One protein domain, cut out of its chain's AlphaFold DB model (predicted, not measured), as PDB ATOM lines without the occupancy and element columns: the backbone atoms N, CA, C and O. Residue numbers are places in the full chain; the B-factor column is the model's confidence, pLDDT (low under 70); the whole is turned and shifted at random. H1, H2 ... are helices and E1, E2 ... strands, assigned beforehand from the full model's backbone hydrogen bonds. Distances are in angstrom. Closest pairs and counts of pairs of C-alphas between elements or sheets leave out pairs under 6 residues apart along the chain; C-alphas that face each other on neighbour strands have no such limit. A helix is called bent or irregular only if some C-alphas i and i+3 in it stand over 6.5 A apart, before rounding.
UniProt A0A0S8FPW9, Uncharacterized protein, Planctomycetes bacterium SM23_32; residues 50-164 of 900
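AT A GLANCE: This is residues 50 to 164 of the 900 residues of an uncharacterized protein of Planctomycetes bacterium SM23_32 (UniProt A0A0S8FPW9). One long helix, H5, bent but running nearly straight, makes the length of a rod. H3 and H4 pack across its first arm, while H1 and then H2 follow each other in file beside its second part, H1 close to it and H2 standing off. E1 runs along another side of the second arm. The printed part has 115 residues with five named helices and one named strand, in the order H1, H2, E1, H3, H4, H5, and is mostly helix. It is loose, with a radius of gyration of the C-alphas of 17.6 A, and spans 57 by 27 by 20 A.

HOW THE PARTS SIT: H1, residues 58 to 67, and H2, residues 69 to 79, meet only through their link. E1, residues 86 to 89, pairs with no named strand. H3, residues 104 to 114, and H4, residues 119 to 126, are only just apart, their closest C-alphas 8.5 A from each other. H5, residues 132 to 161, was assigned as one helix by its hydrogen bonds but is bent, C-alphas 150 and 153 being 6.6 A apart; its arms H5a, residues 132 to 150, and H5b, residues 153 to 161, stand at a shallow tilt of 22 degrees. H1 is close to H5a but not clearly touching, the closest C-alphas, of Pro 58 and Asn 150, being 4.7 A apart. H1 and H5b are also close but not clearly touching, at a steep tilt of 39 degrees, the same way; their closest C-alphas, of Thr 61 and Ala 154, are 7.4 A apart. H2 is apart from both arms. The closest C-alphas of E1 and H5b, of Ala 87 and Cys 159, are 7.1 A apart. H3 touches residues 138 to 146 of H5a, at a steep tilt of 60 degrees, opposite ways; their closest C-alphas, of Phe 110 and Thr 142, are 6.0 A apart. H4 touches residues 132 to 136 of H5a, only just about perpendicular at 72 degrees; their closest C-alphas, of Ala 124 and Ser 132, are 4.4 A apart. Every O i to N i+4 pair is within hydrogen-bond range in H1, H3, H5a and H5b, against 5 of 7 in H2 and 2 of 4 in H4.

IN THESE COORDINATES: H1 begins at C-alpha 58 (31.629, 7.091, 221.848) and is 14.4 A long. H2, 13.5 A, is irregular, with C-alphas 75 and 78 8.2 A apart, and so is H4, 10.7 A, with C-alphas 120 and 123 7.8 A apart. E1 measures 9.7 A and H3 15.5 A. H5a, 26.8 A, begins at C-alpha 132 (32.242, 32.006, 235.655), and H5b, 12.0 A, ends at C-alpha 161 (37.390, -8.772, 228.596).

THE WHOLE: The two C-alphas farthest apart, of Asp 78 and Glu 130, are 57.4 A from each other. The printed part has no cut. The link from E1 to H3, residues 90 to 103, is long. The pLDDT is under 70 in residues 50 to 52 and 95 to 99.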
ATOM      1  N   PRO A  50      44.537  17.376 210.853       48.22
ATOM      2  CA  PRO A  50      43.984  16.553 211.928       48.22
ATOM      3  C   PRO A  50      45.102  16.217 212.923       48.22
ATOM      4  O   PRO A  50      45.976  15.420 212.602       48.22
ATOM      5  N   TRP A  51      45.111  16.848 214.099       54.09
ATOM      6  CA  TRP A  51      46.110  16.546 215.136       54.09
ATOM      7  C   TRP A  51      45.564  15.664 216.266       54.09
ATOM      8  O   TRP A  51      46.342  14.908 216.831       54.09
ATOM      9  N   ARG A  52      44.258  15.705 216.581       68.38
ATOM     10  CA  ARG A  52      43.631  14.848 217.607       68.38
ATOM     11  C   ARG A  52      42.189  14.491 217.226       68.38
ATOM     12  O   ARG A  52      41.517  15.268 216.549       68.38
ATOM     13  N   VAL A  53      41.758  13.295 217.613       79.88
ATOM     14  CA  VAL A  53      40.372  12.811 217.480       79.88
ATOM     15  C   VAL A  53      39.577  13.293 218.697       79.88
ATOM     16  O   VAL A  53      40.156  13.415 219.772       79.88
ATOM     17  N   ASP A  54      38.277  13.563 218.554       84.62
ATOM     18  CA  ASP A  54      37.416  13.869 219.705       84.62
ATOM     19  C   ASP A  54      37.156  12.593 220.522       84.62
ATOM     20  O   ASP A  54      36.395  11.715 220.115       84.62
ATOM     21  N   LEU A  55      37.822  12.491 221.671       90.25
ATOM     22  CA  LEU A  55      37.747  11.347 222.581       90.25
ATOM     23  C   LEU A  55      36.556  11.434 223.556       90.25
ATOM     24  O   LEU A  55      36.352  10.532 224.366       90.25
ATOM     25  N   THR A  56      35.736  12.486 223.463       91.44
ATOM     26  CA  THR A  56      34.449  12.571 224.169       91.44
ATOM     27  C   THR A  56      33.318  11.869 223.410       91.44
ATOM     28  O   THR A  56      32.273  11.603 224.001       91.44
ATOM     29  N   LEU A  57      33.522  11.515 222.133       91.31
ATOM     30  CA  LEU A  57      32.542  10.813 221.296       91.31
ATOM     31  C   LEU A  57      32.665   9.282 221.429       91.31
ATOM     32  O   LEU A  57      33.743   8.731 221.182       91.31
ATOM     33  N   PRO A  58      31.576   8.550 221.722       92.56
ATOM     34  CA  PRO A  58      31.629   7.091 221.848       92.56
ATOM     35  C   PRO A  58      31.967   6.384 220.524       92.56
ATOM     36  O   PRO A  58      32.686   5.381 220.515       92.56
ATOM     37  N   GLU A  59      31.517   6.907 219.381       93.06
ATOM     38  CA  GLU A  59      31.787   6.325 218.060       93.06
ATOM     39  C   GLU A  59      33.267   6.413 217.671       93.06
ATOM     40  O   GLU A  59      33.765   5.548 216.936       93.06
ATOM     41  N   ALA A  60      33.977   7.434 218.164       91.00
ATOM     42  CA  ALA A  60      35.403   7.609 217.924       91.00
ATOM     43  C   ALA A  60      36.199   6.470 218.571       91.00
ATOM     44  O   ALA A  60      36.943   5.769 217.879       91.00
ATOM     45  N   THR A  61      35.970   6.209 219.861       93.56
ATOM     46  CA  THR A  61      36.627   5.110 220.580       93.56
ATOM     47  C   THR A  61      36.199   3.746 220.052       93.56
ATOM     48  O   THR A  61      37.047   2.880 219.840       93.56
ATOM     49  N   ALA A  62      34.911   3.543 219.752       95.62
ATOM     50  CA  ALA A  62      34.440   2.291 219.154       95.62
ATOM     51  C   ALA A  62      35.135   2.009 217.810       95.62
ATOM     52  O   ALA A  62      35.545   0.882 217.524       95.62
ATOM     53  N   THR A  63      35.325   3.048 216.991       95.06
ATOM     54  CA  THR A  63      36.088   2.945 215.744       95.06
ATOM     55  C   THR A  63      37.557   2.650 216.015       95.06
ATOM     56  O   THR A  63      38.112   1.772 215.354       95.06
ATOM     57  N   PHE A  64      38.176   3.331 216.982       93.19
ATOM     58  CA  PHE A  64      39.569   3.119 217.369       93.19
ATOM     59  C   PHE A  64      39.824   1.674 217.813       93.19
ATOM     60  O   PHE A  64      40.703   1.021 217.248       93.19
ATOM     61  N   LEU A  65      39.013   1.138 218.730       96.25
ATOM     62  CA  LEU A  65      39.098  -0.255 219.180       96.25
ATOM     63  C   LEU A  65      38.946  -1.225 218.002       96.25
ATOM     64  O   LEU A  65      39.773  -2.118 217.827       96.25
ATOM     65  N   ARG A  66      37.962  -0.998 217.124       96.56
ATOM     66  CA  ARG A  66      37.718  -1.850 215.951       96.56
ATOM     67  C   ARG A  66      38.887  -1.886 214.964       96.56
ATOM     68  O   ARG A  66      39.138  -2.929 214.375       96.56
ATOM     69  N   VAL A  67      39.561  -0.760 214.714       92.94
ATOM     70  CA  VAL A  67      40.644  -0.696 213.708       92.94
ATOM     71  C   VAL A  67      42.034  -0.974 214.279       92.94
ATOM     72  O   VAL A  67      42.975  -1.120 213.502       92.94
ATOM     73  N   THR A  68      42.176  -1.031 215.607       93.00
ATOM     74  CA  THR A  68      43.456  -1.290 216.283       93.00
ATOM     75  C   THR A  68      43.387  -2.522 217.185       93.00
ATOM     76  O   THR A  68      43.973  -3.550 216.863       93.00
ATOM     77  N   HIS A  69      42.652  -2.450 218.291       96.00
ATOM     78  CA  HIS A  69      42.627  -3.460 219.346       96.00
ATOM     79  C   HIS A  69      42.047  -4.796 218.859       96.00
ATOM     80  O   HIS A  69      42.653  -5.842 219.081       96.00
ATOM     81  N   GLU A  70      40.951  -4.768 218.097       97.81
ATOM     82  CA  GLU A  70      40.378  -5.972 217.474       97.81
ATOM     83  C   GLU A  70      41.330  -6.605 216.449       97.81
ATOM     84  O   GLU A  70      41.414  -7.826 216.332       97.81
ATOM     85  N   GLU A  71      42.120  -5.796 215.740       96.06
ATOM     86  CA  GLU A  71      43.139  -6.298 214.816       96.06
ATOM     87  C   GLU A  71      44.304  -6.965 215.574       96.06
ATOM     88  O   GLU A  71      44.832  -7.988 215.120       96.06
ATOM     89  N   TYR A  72      44.689  -6.444 216.744       95.81
ATOM     90  CA  TYR A  72      45.639  -7.122 217.630       95.81
ATOM     91  C   TYR A  72      45.060  -8.428 218.176       95.81
ATOM     92  O   TYR A  72      45.730  -9.457 218.090       95.81
ATOM     93  N   ALA A  73      43.820  -8.426 218.669       97.44
ATOM     94  CA  ALA A  73      43.163  -9.626 219.179       97.44
ATOM     95  C   ALA A  73      43.052 -10.715 218.100       97.44
ATOM     96  O   ALA A  73      43.453 -11.854 218.330       97.44
ATOM     97  N   ALA A  74      42.632 -10.361 216.884       97.88
ATOM     98  CA  ALA A  74      42.512 -11.303 215.771       97.88
ATOM     99  C   ALA A  74      43.830 -12.023 215.417       97.88
ATOM    100  O   ALA A  74      43.797 -13.112 214.847       97.88
ATOM    101  N   ARG A  75      44.987 -11.423 215.729       97.25
ATOM    102  CA  ARG A  75      46.318 -11.974 215.420       97.25
ATOM    103  C   ARG A  75      47.024 -12.581 216.628       97.25
ATOM    104  O   ARG A  75      47.800 -13.515 216.454       97.25
ATOM    105  N   PHE A  76      46.792 -12.036 217.821       97.19
ATOM    106  CA  PHE A  76      47.622 -12.283 218.999       97.19
ATOM    107  C   PHE A  76      46.829 -12.568 220.279       97.19
ATOM    108  O   PHE A  76      47.444 -12.631 221.340       97.19
ATOM    109  N   ALA A  77      45.507 -12.779 220.218       96.44
ATOM    110  CA  ALA A  77      44.701 -13.058 221.414       96.44
ATOM    111  C   ALA A  77      45.224 -14.248 222.232       96.44
ATOM    112  O   ALA A  77      45.194 -14.205 223.458       96.44
ATOM    113  N   ASP A  78      45.784 -15.273 221.583       96.75
ATOM    114  CA  ASP A  78      46.389 -16.405 222.291       96.75
ATOM    115  C   ASP A  78      47.560 -15.970 223.196       96.75
ATOM    116  O   ASP A  78      47.829 -16.614 224.205       96.75
ATOM    117  N   HIS A  79      48.239 -14.863 222.905       97.44
ATOM    118  CA  HIS A  79      49.349 -14.343 223.710       97.44
ATOM    119  C   HIS A  79      48.910 -13.408 224.846       97.44
ATOM    120  O   HIS A  79      49.733 -13.026 225.687       97.44
ATOM    121  N   PHE A  80      47.631 -13.027 224.892       97.56
ATOM    122  CA  PHE A  80      47.123 -12.092 225.891       97.56
ATOM    123  C   PHE A  80      47.146 -12.697 227.300       97.56
ATOM    124  O   PHE A  80      46.916 -13.890 227.508       97.56
ATOM    125  N   GLY A  81      47.520 -11.869 228.277       93.50
ATOM    126  CA  GLY A  81      47.731 -12.255 229.676       93.50
ATOM    127  C   GLY A  81      49.012 -13.064 229.931       93.50
ATOM    128  O   GLY A  81      49.363 -13.299 231.090       93.50
ATOM    129  N   ARG A  82      49.734 -13.473 228.876       94.06
ATOM    130  CA  ARG A  82      50.969 -14.268 228.942       94.06
ATOM    131  C   ARG A  82      52.177 -13.445 228.517       94.06
ATOM    132  O   ARG A  82      52.852 -12.868 229.373       94.06
ATOM    133  N   GLU A  83      52.444 -13.389 227.215       95.94
ATOM    134  CA  GLU A  83      53.526 -12.596 226.637       95.94
ATOM    135  C   GLU A  83      53.115 -11.125 226.497       95.94
ATOM    136  O   GLU A  83      53.900 -10.237 226.822       95.94
ATOM    137  N   ILE A  84      51.866 -10.866 226.097       96.81
ATOM    138  CA  ILE A  84      51.298  -9.519 225.987       96.81
ATOM    139  C   ILE A  84      50.394  -9.297 227.195       96.81
ATOM    140  O   ILE A  84      49.348  -9.928 227.325       96.81
ATOM    141  N   LYS A  85      50.816  -8.427 228.112       95.25
ATOM    142  CA  LYS A  85      50.114  -8.197 229.389       95.25
ATOM    143  C   LYS A  85      49.379  -6.869 229.445       95.25
ATOM    144  O   LYS A  85      48.421  -6.745 230.203       95.25
ATOM    145  N   TYR A  86      49.847  -5.902 228.667       96.06
ATOM    146  CA  TYR A  86      49.428  -4.518 228.774       96.06
ATOM    147  C   TYR A  86      48.924  -3.991 227.437       96.06
ATOM    148  O   TYR A  86      49.516  -4.281 226.397       96.06
ATOM    149  N   ALA A  87      47.859  -3.198 227.489       96.56
ATOM    150  CA  ALA A  87      47.557  -2.205 226.467       96.56
ATOM    151  C   ALA A  87      47.996  -0.846 227.023       96.56
ATOM    152  O   ALA A  87      47.610  -0.498 228.139       96.56
ATOM    153  N   PHE A  88      48.835  -0.133 226.274       95.88
ATOM    154  CA  PHE A  88      49.453   1.123 226.690       95.88
ATOM    155  C   PHE A  88      48.836   2.296 225.921       95.88
ATOM    156  O   PHE A  88      48.655   2.194 224.706       95.88
ATOM    157  N   THR A  89      48.534   3.392 226.616       93.50
ATOM    158  CA  THR A  89      48.182   4.678 225.998       93.50
ATOM    159  C   THR A  89      49.215   5.741 226.346       93.50
ATOM    160  O   THR A  89      49.628   5.838 227.498       93.50
ATOM    161  N   ASP A  90      49.580   6.534 225.345       92.50
ATOM    162  CA  ASP A  90      50.516   7.651 225.453       92.50
ATOM    163  C   ASP A  90      49.735   8.967 225.374       92.50
ATOM    164  O   ASP A  90      49.054   9.214 224.370       92.50
ATOM    165  N   GLU A  91      49.749   9.744 226.457       90.81
ATOM    166  CA  GLU A  91      49.237  11.121 226.533       90.81
ATOM    167  C   GLU A  91      47.905  11.411 225.793       90.81
ATOM    168  O   GLU A  91      47.775  12.426 225.076       90.81
ATOM    169  N   PRO A  92      46.864  10.558 225.920       90.94
ATOM    170  CA  PRO A  92      45.604  10.828 225.257       90.94
ATOM    171  C   PRO A  92      44.956  12.039 225.959       90.94
ATOM    172  O   PRO A  92      45.036  12.184 227.178       90.94
ATOM    173  N   GLY A  93      44.292  12.918 225.207       86.62
ATOM    174  CA  GLY A  93      43.710  14.139 225.772       86.62
ATOM    175  C   GLY A  93      42.487  14.634 225.009       86.62
ATOM    176  O   GLY A  93      42.308  14.314 223.832       86.62
ATOM    177  N   VAL A  94      41.651  15.419 225.689       83.44
ATOM    178  CA  VAL A  94      40.375  15.955 225.169       83.44
ATOM    179  C   VAL A  94      40.536  17.252 224.370       83.44
ATOM    180  O   VAL A  94      39.614  17.663 223.669       83.44
ATOM    181  N   GLY A  95      41.692  17.910 224.469       66.94
ATOM    182  CA  GLY A  95      41.906  19.255 223.936       66.94
ATOM    183  C   GLY A  95      42.018  19.346 222.409       66.94
ATOM    184  O   GLY A  95      42.559  18.467 221.733       66.94
ATOM    185  N   CYS A  96      41.582  20.485 221.864       59.84
ATOM    186  CA  CYS A  96      41.960  20.942 220.528       59.84
ATOM    187  C   CYS A  96      43.099  21.971 220.641       59.84
ATOM    188  O   CYS A  96      43.260  22.612 221.677       59.84
ATOM    189  N   ARG A  97      43.921  22.106 219.590       54.34
ATOM    190  CA  ARG A  97      45.197  22.852 219.615       54.34
ATOM    191  C   ARG A  97      45.104  24.227 220.296       54.34
ATOM    192  O   ARG A  97      46.006  24.573 221.046       54.34
ATOM    193  N   ASP A  98      44.023  24.962 220.038       56.00
ATOM    194  CA  ASP A  98      43.845  26.352 220.459       56.00
ATOM    195  C   ASP A  98      42.374  26.646 220.844       56.00
ATOM    196  O   ASP A  98      41.818  27.650 220.405       56.00
ATOM    197  N   GLY A  99      41.694  25.776 221.610       62.78
ATOM    198  CA  GLY A  99      40.268  25.974 221.932       62.78
ATOM    199  C   GLY A  99      39.653  24.993 222.936       62.78
ATOM    200  O   GLY A  99      40.356  24.310 223.675       62.78
ATOM    201  N   LEU A 100      38.317  24.946 222.960       75.38
ATOM    202  CA  LEU A 100      37.532  24.002 223.762       75.38
ATOM    203  C   LEU A 100      37.328  22.679 223.037       75.38
ATOM    204  O   LEU A 100      37.131  22.662 221.821       75.38
ATOM    205  N   ALA A 101      37.290  21.587 223.799       80.25
ATOM    206  CA  ALA A 101      36.648  20.366 223.337       80.25
ATOM    207  C   ALA A 101      35.161  20.680 223.131       80.25
ATOM    208  O   ALA A 101      34.449  20.992 224.091       80.25
ATOM    209  N   LEU A 102      34.709  20.689 221.881       81.75
ATOM    210  CA  LEU A 102      33.337  21.043 221.551       81.75
ATOM    211  C   LEU A 102      32.858  20.231 220.354       81.75
ATOM    212  O   LEU A 102      33.472  20.244 219.288       81.75
ATOM    213  N   SER A 103      31.726  19.565 220.531       84.31
ATOM    214  CA  SER A 103      31.011  18.852 219.480       84.31
ATOM    215  C   SER A 103      29.505  18.979 219.718       84.31
ATOM    216  O   SER A 103      29.091  19.253 220.850       84.31
ATOM    217  N   PRO A 104      28.659  18.778 218.689       88.12
ATOM    218  CA  PRO A 104      27.208  18.776 218.874       88.12
ATOM    219  C   PRO A 104      26.746  17.803 219.967       88.12
ATOM    220  O   PRO A 104      25.867  18.136 220.751       88.12
ATOM    221  N   TYR A 105      27.394  16.636 220.065       91.25
ATOM    222  CA  TYR A 105      27.112  15.644 221.103       91.25
ATOM    223  C   TYR A 105      27.444  16.158 222.510       91.25
ATOM    224  O   TYR A 105      26.635  16.015 223.424       91.25
ATOM    225  N   LEU A 106      28.605  16.800 222.688       92.69
ATOM    226  CA  LEU A 106      28.981  17.385 223.976       92.69
ATOM    227  C   LEU A 106      28.007  18.491 224.398       92.69
ATOM    228  O   LEU A 106      27.631  18.546 225.566       92.69
ATOM    229  N   LEU A 107      27.591  19.352 223.465       92.62
ATOM    230  CA  LEU A 107      26.623  20.421 223.729       92.62
ATOM    231  C   LEU A 107      25.252  19.869 224.151       92.62
ATOM    232  O   LEU A 107      24.678  20.357 225.124       92.62
ATOM    233  N   GLU A 108      24.759  18.826 223.476       95.50
ATOM    234  CA  GLU A 108      23.501  18.156 223.838       95.50
ATOM    235  C   GLU A 108      23.580  17.529 225.239       95.50
ATOM    236  O   GLU A 108      22.682  17.706 226.066       95.50
ATOM    237  N   GLU A 109      24.678  16.834 225.542       97.19
ATOM    238  CA  GLU A 109      24.894  16.214 226.850       97.19
ATOM    239  C   GLU A 109      25.045  17.253 227.968       97.19
ATOM    240  O   GLU A 109      24.490  17.072 229.056       97.19
ATOM    241  N   PHE A 110      25.719  18.369 227.686       97.00
ATOM    242  CA  PHE A 110      25.830  19.503 228.596       97.00
ATOM    243  C   PHE A 110      24.453  20.092 228.929       97.00
ATOM    244  O   PHE A 110      24.101  20.228 230.104       97.00
ATOM    245  N   GLU A 111      23.638  20.406 227.915       97.25
ATOM    246  CA  GLU A 111      22.300  20.971 228.118       97.25
ATOM    247  C   GLU A 111      21.395  19.989 228.878       97.25
ATOM    248  O   GLU A 111      20.643  20.375 229.783       97.25
ATOM    249  N   ARG A 112      21.507  18.690 228.569       97.25
ATOM    250  CA  ARG A 112      20.775  17.621 229.258       97.25
ATOM    251  C   ARG A 112      21.086  17.584 230.756       97.25
ATOM    252  O   ARG A 112      20.167  17.350 231.549       97.25
ATOM    253  N   GLU A 113      22.346  17.780 231.137       97.00
ATOM    254  CA  GLU A 113      22.815  17.736 232.527       97.00
ATOM    255  C   GLU A 113      22.501  19.006 233.306       97.00
ATOM    256  O   GLU A 113      21.921  18.927 234.392       97.00
ATOM    257  N   HIS A 114      22.839  20.164 232.742       95.94
ATOM    258  CA  HIS A 114      22.845  21.432 233.476       95.94
ATOM    259  C   HIS A 114      21.612  22.296 233.213       95.94
ATOM    260  O   HIS A 114      21.369  23.258 233.937       95.94
ATOM    261  N   ARG A 115      20.767  21.903 232.246       96.06
ATOM    262  CA  ARG A 115      19.490  22.553 231.898       96.06
ATOM    263  C   ARG A 115      19.637  23.976 231.348       96.06
ATOM    264  O   ARG A 115      18.731  24.792 231.523       96.06
ATOM    265  N   TYR A 116      20.751  24.264 230.679       95.62
ATOM    266  CA  TYR A 116      20.963  25.486 229.900       95.62
ATOM    267  C   TYR A 116      21.946  25.243 228.747       95.62
ATOM    268  O   TYR A 116      22.769  24.333 228.819       95.62
ATOM    269  N   ASP A 117      21.878  26.079 227.709       92.19
ATOM    270  CA  ASP A 117      22.820  26.048 226.585       92.19
ATOM    271  C   ASP A 117      24.150  26.721 226.974       92.19
ATOM    272  O   ASP A 117      24.187  27.881 227.409       92.19
ATOM    273  N   LEU A 118      25.267  26.001 226.812       90.69
ATOM    274  CA  LEU A 118      26.612  26.524 227.049       90.69
ATOM    275  C   LEU A 118      26.901  27.767 226.198       90.69
ATOM    276  O   LEU A 118      27.535  28.706 226.684       90.69
ATOM    277  N   LEU A 119      26.439  27.798 224.946       86.94
ATOM    278  CA  LEU A 119      26.712  28.891 224.010       86.94
ATOM    279  C   LEU A 119      26.022  30.191 224.439       86.94
ATOM    280  O   LEU A 119      26.580  31.278 224.266       86.94
ATOM    281  N   ASP A 120      24.872  30.096 225.110       87.38
ATOM    282  CA  ASP A 120      24.209  31.249 225.722       87.38
ATOM    283  C   ASP A 120      25.015  31.841 226.885       87.38
ATOM    284  O   ASP A 120      24.948  33.052 227.133       87.38
ATOM    285  N   ARG A 121      25.819  31.010 227.560       87.94
ATOM    286  CA  ARG A 121      26.648  31.353 228.727       87.94
ATOM    287  C   ARG A 121      28.144  31.434 228.422       87.94
ATOM    288  O   ARG A 121      28.941  31.626 229.339       87.94
ATOM    289  N   VAL A 122      28.543  31.393 227.149       82.00
ATOM    290  CA  VAL A 122      29.957  31.401 226.736       82.00
ATOM    291  C   VAL A 122      30.726  32.620 227.259       82.00
ATOM    292  O   VAL A 122      31.930  32.549 227.474       82.00
ATOM    293  N   TYR A 123      30.031  33.729 227.530       80.81
ATOM    294  CA  TYR A 123      30.621  34.899 228.178       80.81
ATOM    295  C   TYR A 123      31.188  34.585 229.567       80.81
ATOM    296  O   TYR A 123      32.331  34.930 229.838       80.81
ATOM    297  N   ALA A 124      30.408  33.916 230.423       85.00
ATOM    298  CA  ALA A 124      30.835  33.530 231.767       85.00
ATOM    299  C   ALA A 124      31.970  32.503 231.717       85.00
ATOM    300  O   ALA A 124      32.851  32.482 232.570       85.00
ATOM    301  N   PHE A 125      31.988  31.681 230.673       83.69
ATOM    302  CA  PHE A 125      33.085  30.763 230.438       83.69
ATOM    303  C   PHE A 125      34.384  31.509 230.048       83.69
ATOM    304  O   PHE A 125      35.434  31.289 230.657       83.69
ATOM    305  N   ALA A 126      34.301  32.417 229.067       77.81
ATOM    306  CA  ALA A 126      35.438  33.108 228.451       77.81
ATOM    307  C   ALA A 126      36.026  34.251 229.293       77.81
ATOM    308  O   ALA A 126      37.233  34.482 229.254       77.81
ATOM    309  N   PHE A 127      35.192  34.968 230.043       79.38
ATOM    310  CA  PHE A 127      35.577  36.132 230.840       79.38
ATOM    311  C   PHE A 127      35.232  35.912 232.302       79.38
ATOM    312  O   PHE A 127      34.359  35.112 232.617       79.38
ATOM    313  N   GLU A 128      35.921  36.617 233.195       81.56
ATOM    314  CA  GLU A 128      35.644  36.547 234.626       81.56
ATOM    315  C   GLU A 128      34.384  37.356 234.987       81.56
ATOM    316  O   GLU A 128      34.295  38.556 234.722       81.56
ATOM    317  N   CYS A 129      33.410  36.692 235.602       83.88
ATOM    318  CA  CYS A 129      32.192  37.247 236.178       83.88
ATOM    319  C   CYS A 129      31.666  36.321 237.296       83.88
ATOM    320  O   CYS A 129      32.229  35.259 237.556       83.88
ATOM    321  N   GLU A 130      30.572  36.708 237.958       87.06
ATOM    322  CA  GLU A 130      29.974  35.937 239.063       87.06
ATOM    323  C   GLU A 130      29.562  34.507 238.659       87.06
ATOM    324  O   GLU A 130      29.688  33.579 239.451       87.06
ATOM    325  N   GLU A 131      29.122  34.305 237.412       89.69
ATOM    326  CA  GLU A 131      28.719  32.990 236.889       89.69
ATOM    327  C   GLU A 131      29.906  32.141 236.394       89.69
ATOM    328  O   GLU A 131      29.745  30.952 236.117       89.69
ATOM    329  N   SER A 132      31.105  32.716 236.251       89.69
ATOM    330  CA  SER A 132      32.242  32.006 235.655       89.69
ATOM    331  C   SER A 132      32.612  30.710 236.366       89.69
ATOM    332  O   SER A 132      32.801  29.707 235.672       89.69
ATOM    333  N   PRO A 133      32.697  30.670 237.712       92.88
ATOM    334  CA  PRO A 133      33.102  29.453 238.396       92.88
ATOM    335  C   PRO A 133      32.136  28.289 238.151       92.88
ATOM    336  O   PRO A 133      32.590  27.181 237.868       92.88
ATOM    337  N   CYS A 134      30.819  28.526 238.181       95.69
ATOM    338  CA  CYS A 134      29.838  27.459 237.974       95.69
ATOM    339  C   CYS A 134      29.773  26.999 236.512       95.69
ATOM    340  O   CYS A 134      29.747  25.797 236.269       95.69
ATOM    341  N   VAL A 135      29.837  27.914 235.535       94.56
ATOM    342  CA  VAL A 135      29.778  27.547 234.109       94.56
ATOM    343  C   VAL A 135      31.022  26.762 233.683       94.56
ATOM    344  O   VAL A 135      30.903  25.781 232.947       94.56
ATOM    345  N   ARG A 136      32.215  27.148 234.157       93.19
ATOM    346  CA  ARG A 136      33.453  26.400 233.886       93.19
ATOM    347  C   ARG A 136      33.450  25.040 234.581       93.19
ATOM    348  O   ARG A 136      33.803  24.046 233.950       93.19
ATOM    349  N   PHE A 137      32.993  24.983 235.834       96.62
ATOM    350  CA  PHE A 137      32.814  23.727 236.563       96.62
ATOM    351  C   PHE A 137      31.887  22.766 235.805       96.62
ATOM    352  O   PHE A 137      32.263  21.623 235.556       96.62
ATOM    353  N   ASP A 138      30.701  23.226 235.402       97.31
ATOM    354  CA  ASP A 138      29.706  22.409 234.703       97.31
ATOM    355  C   ASP A 138      30.250  21.909 233.346       97.31
ATOM    356  O   ASP A 138      30.046  20.749 232.971       97.31
ATOM    357  N   TYR A 139      31.028  22.737 232.636       95.31
ATOM    358  CA  TYR A 139      31.687  22.342 231.385       95.31
ATOM    359  C   TYR A 139      32.712  21.229 231.608       95.31
ATOM    360  O   TYR A 139      32.585  20.158 231.011       95.31
ATOM    361  N   PHE A 140      33.695  21.436 232.490       95.12
ATOM    362  CA  PHE A 140      34.729  20.429 232.745       95.12
ATOM    363  C   PHE A 140      34.159  19.166 233.401       95.12
ATOM    364  O   PHE A 140      34.630  18.071 233.102       95.12
ATOM    365  N   SER A 141      33.081  19.280 234.184       97.00
ATOM    366  CA  SER A 141      32.331  18.130 234.699       97.00
ATOM    367  C   SER A 141      31.741  17.284 233.569       97.00
ATOM    368  O   SER A 141      31.898  16.060 233.579       97.00
ATOM    369  N   THR A 142      31.135  17.926 232.565       97.38
ATOM    370  CA  THR A 142      30.589  17.245 231.379       97.38
ATOM    371  C   THR A 142      31.705  16.594 230.561       97.38
ATOM    372  O   THR A 142      31.624  15.409 230.238       97.38
ATOM    373  N   VAL A 143      32.783  17.339 230.276       95.62
ATOM    374  CA  VAL A 143      33.954  16.839 229.531       95.62
ATOM    375  C   VAL A 143      34.557  15.625 230.230       95.62
ATOM    376  O   VAL A 143      34.750  14.593 229.589       95.62
ATOM    377  N   ASN A 144      34.808  15.713 231.539       96.06
ATOM    378  CA  ASN A 144      35.408  14.630 232.311       96.06
ATOM    379  C   ASN A 144      34.540  13.368 232.293       96.06
ATOM    380  O   ASN A 144      35.050  12.268 232.073       96.06
ATOM    381  N   ARG A 145      33.220  13.513 232.468       96.88
ATOM    382  CA  ARG A 145      32.285  12.382 232.412       96.88
ATOM    383  C   ARG A 145      32.299  11.717 231.037       96.88
ATOM    384  O   ARG A 145      32.369  10.487 230.957       96.88
ATOM    385  N   LEU A 146      32.218  12.503 229.963       96.62
ATOM    386  CA  LEU A 146      32.199  11.991 228.591       96.62
ATOM    387  C   LEU A 146      33.513  11.302 228.230       96.62
ATOM    388  O   LEU A 146      33.490  10.151 227.816       96.62
ATOM    389  N   TRP A 147      34.650  11.948 228.469       94.81
ATOM    390  CA  TRP A 147      35.979  11.361 228.292       94.81
ATOM    391  C   TRP A 147      36.145  10.038 229.045       94.81
ATOM    392  O   TRP A 147      36.534   9.016 228.475       94.81
ATOM    393  N   THR A 148      35.807  10.038 230.335       95.62
ATOM    394  CA  THR A 148      35.993   8.868 231.193       95.62
ATOM    395  C   THR A 148      35.124   7.708 230.724       95.62
ATOM    396  O   THR A 148      35.603   6.583 230.613       95.62
ATOM    397  N   SER A 149      33.853   7.963 230.404       95.00
ATOM    398  CA  SER A 149      32.921   6.911 229.979       95.00
ATOM    399  C   SER A 149      33.171   6.415 228.553       95.00
ATOM    400  O   SER A 149      33.158   5.205 228.323       95.00
ATOM    401  N   ASN A 150      33.433   7.325 227.613       95.75
ATOM    402  CA  ASN A 150      33.493   7.016 226.186       95.75
ATOM    403  C   ASN A 150      34.889   6.610 225.708       95.75
ATOM    404  O   ASN A 150      34.987   5.916 224.697       95.75
ATOM    405  N   PHE A 151      35.959   6.989 226.410       95.75
ATOM    406  CA  PHE A 151      37.333   6.611 226.065       95.75
ATOM    407  C   PHE A 151      37.967   5.711 227.127       95.75
ATOM    408  O   PHE A 151      38.213   4.532 226.865       95.75
ATOM    409  N   VAL A 152      38.187   6.230 228.339       97.00
ATOM    410  CA  VAL A 152      38.995   5.541 229.362       97.00
ATOM    411  C   VAL A 152      38.361   4.211 229.776       97.00
ATOM    412  O   VAL A 152      38.983   3.153 229.672       97.00
ATOM    413  N   LYS A 153      37.092   4.242 230.195       97.25
ATOM    414  CA  LYS A 153      36.351   3.052 230.620       97.25
ATOM    415  C   LYS A 153      36.128   2.074 229.464       97.25
ATOM    416  O   LYS A 153      36.173   0.866 229.673       97.25
ATOM    417  N   ALA A 154      35.913   2.564 228.246       97.12
ATOM    418  CA  ALA A 154      35.744   1.694 227.085       97.12
ATOM    419  C   ALA A 154      37.005   0.847 226.823       97.12
ATOM    420  O   ALA A 154      36.899  -0.357 226.582       97.12
ATOM    421  N   ILE A 155      38.197   1.443 226.942       97.56
ATOM    422  CA  ILE A 155      39.470   0.714 226.836       97.56
ATOM    423  C   ILE A 155      39.671  -0.210 228.044       97.56
ATOM    424  O   ILE A 155      40.059  -1.366 227.858       97.56
ATOM    425  N   HIS A 156      39.354   0.248 229.261       97.94
ATOM    426  CA  HIS A 156      39.376  -0.580 230.473       97.94
ATOM    427  C   HIS A 156      38.567  -1.870 230.303       97.94
ATOM    428  O   HIS A 156      39.080  -2.961 230.568       97.94
ATOM    429  N   ASP A 157      37.307  -1.741 229.877       98.19
ATOM    430  CA  ASP A 157      36.374  -2.852 229.711       98.19
ATOM    431  C   ASP A 157      36.875  -3.815 228.631       98.19
ATOM    432  O   ASP A 157      36.864  -5.032 228.833       98.19
ATOM    433  N   TRP A 158      37.363  -3.276 227.507       98.00
ATOM    434  CA  TRP A 158      37.931  -4.081 226.430       98.00
ATOM    435  C   TRP A 158      39.146  -4.880 226.910       98.00
ATOM    436  O   TRP A 158      39.207  -6.090 226.687       98.00
ATOM    437  N   CYS A 159      40.078  -4.243 227.627       98.19
ATOM    438  CA  CYS A 159      41.258  -4.912 228.178       98.19
ATOM    439  C   CYS A 159      40.868  -6.008 229.174       98.19
ATOM    440  O   CYS A 159      41.342  -7.140 229.057       98.19
ATOM    441  N   GLY A 160      39.949  -5.703 230.097       97.50
ATOM    442  CA  GLY A 160      39.443  -6.661 231.076       97.50
ATOM    443  C   GLY A 160      38.794  -7.885 230.423       97.50
ATOM    444  O   GLY A 160      39.062  -9.014 230.835       97.50
ATOM    445  N   ALA A 161      38.010  -7.686 229.358       97.56
ATOM    446  CA  ALA A 161      37.390  -8.772 228.596       97.56
ATOM    447  C   ALA A 161      38.409  -9.664 227.857       97.56
ATOM    448  O   ALA A 161      38.130 -10.837 227.612       97.56
ATOM    449  N   HIS A 162      39.592  -9.131 227.542       97.56
ATOM    450  CA  HIS A 162      40.653  -9.815 226.796       97.56
ATOM    451  C   HIS A 162      41.808 -10.322 227.676       97.56
ATOM    452  O   HIS A 162      42.805 -10.819 227.154       97.56
ATOM    453  N   GLY A 163      41.696 -10.221 229.006       96.69
ATOM    454  CA  GLY A 163      42.746 -10.663 229.930       96.69
ATOM    455  C   GLY A 163      44.008  -9.792 229.907       96.69
ATOM    456  O   GLY A 163      45.085 -10.262 230.279       96.69
ATOM    457  N   LEU A 164      43.881  -8.539 229.472       97.56
ATOM    458  CA  LEU A 164      44.935  -7.529 229.467       97.56
ATOM    459  C   LEU A 164      44.731  -6.532 230.611       97.56
ATOM    460  O   LEU A 164      43.627  -6.352 231.122       97.56
TER     461      LEU A 164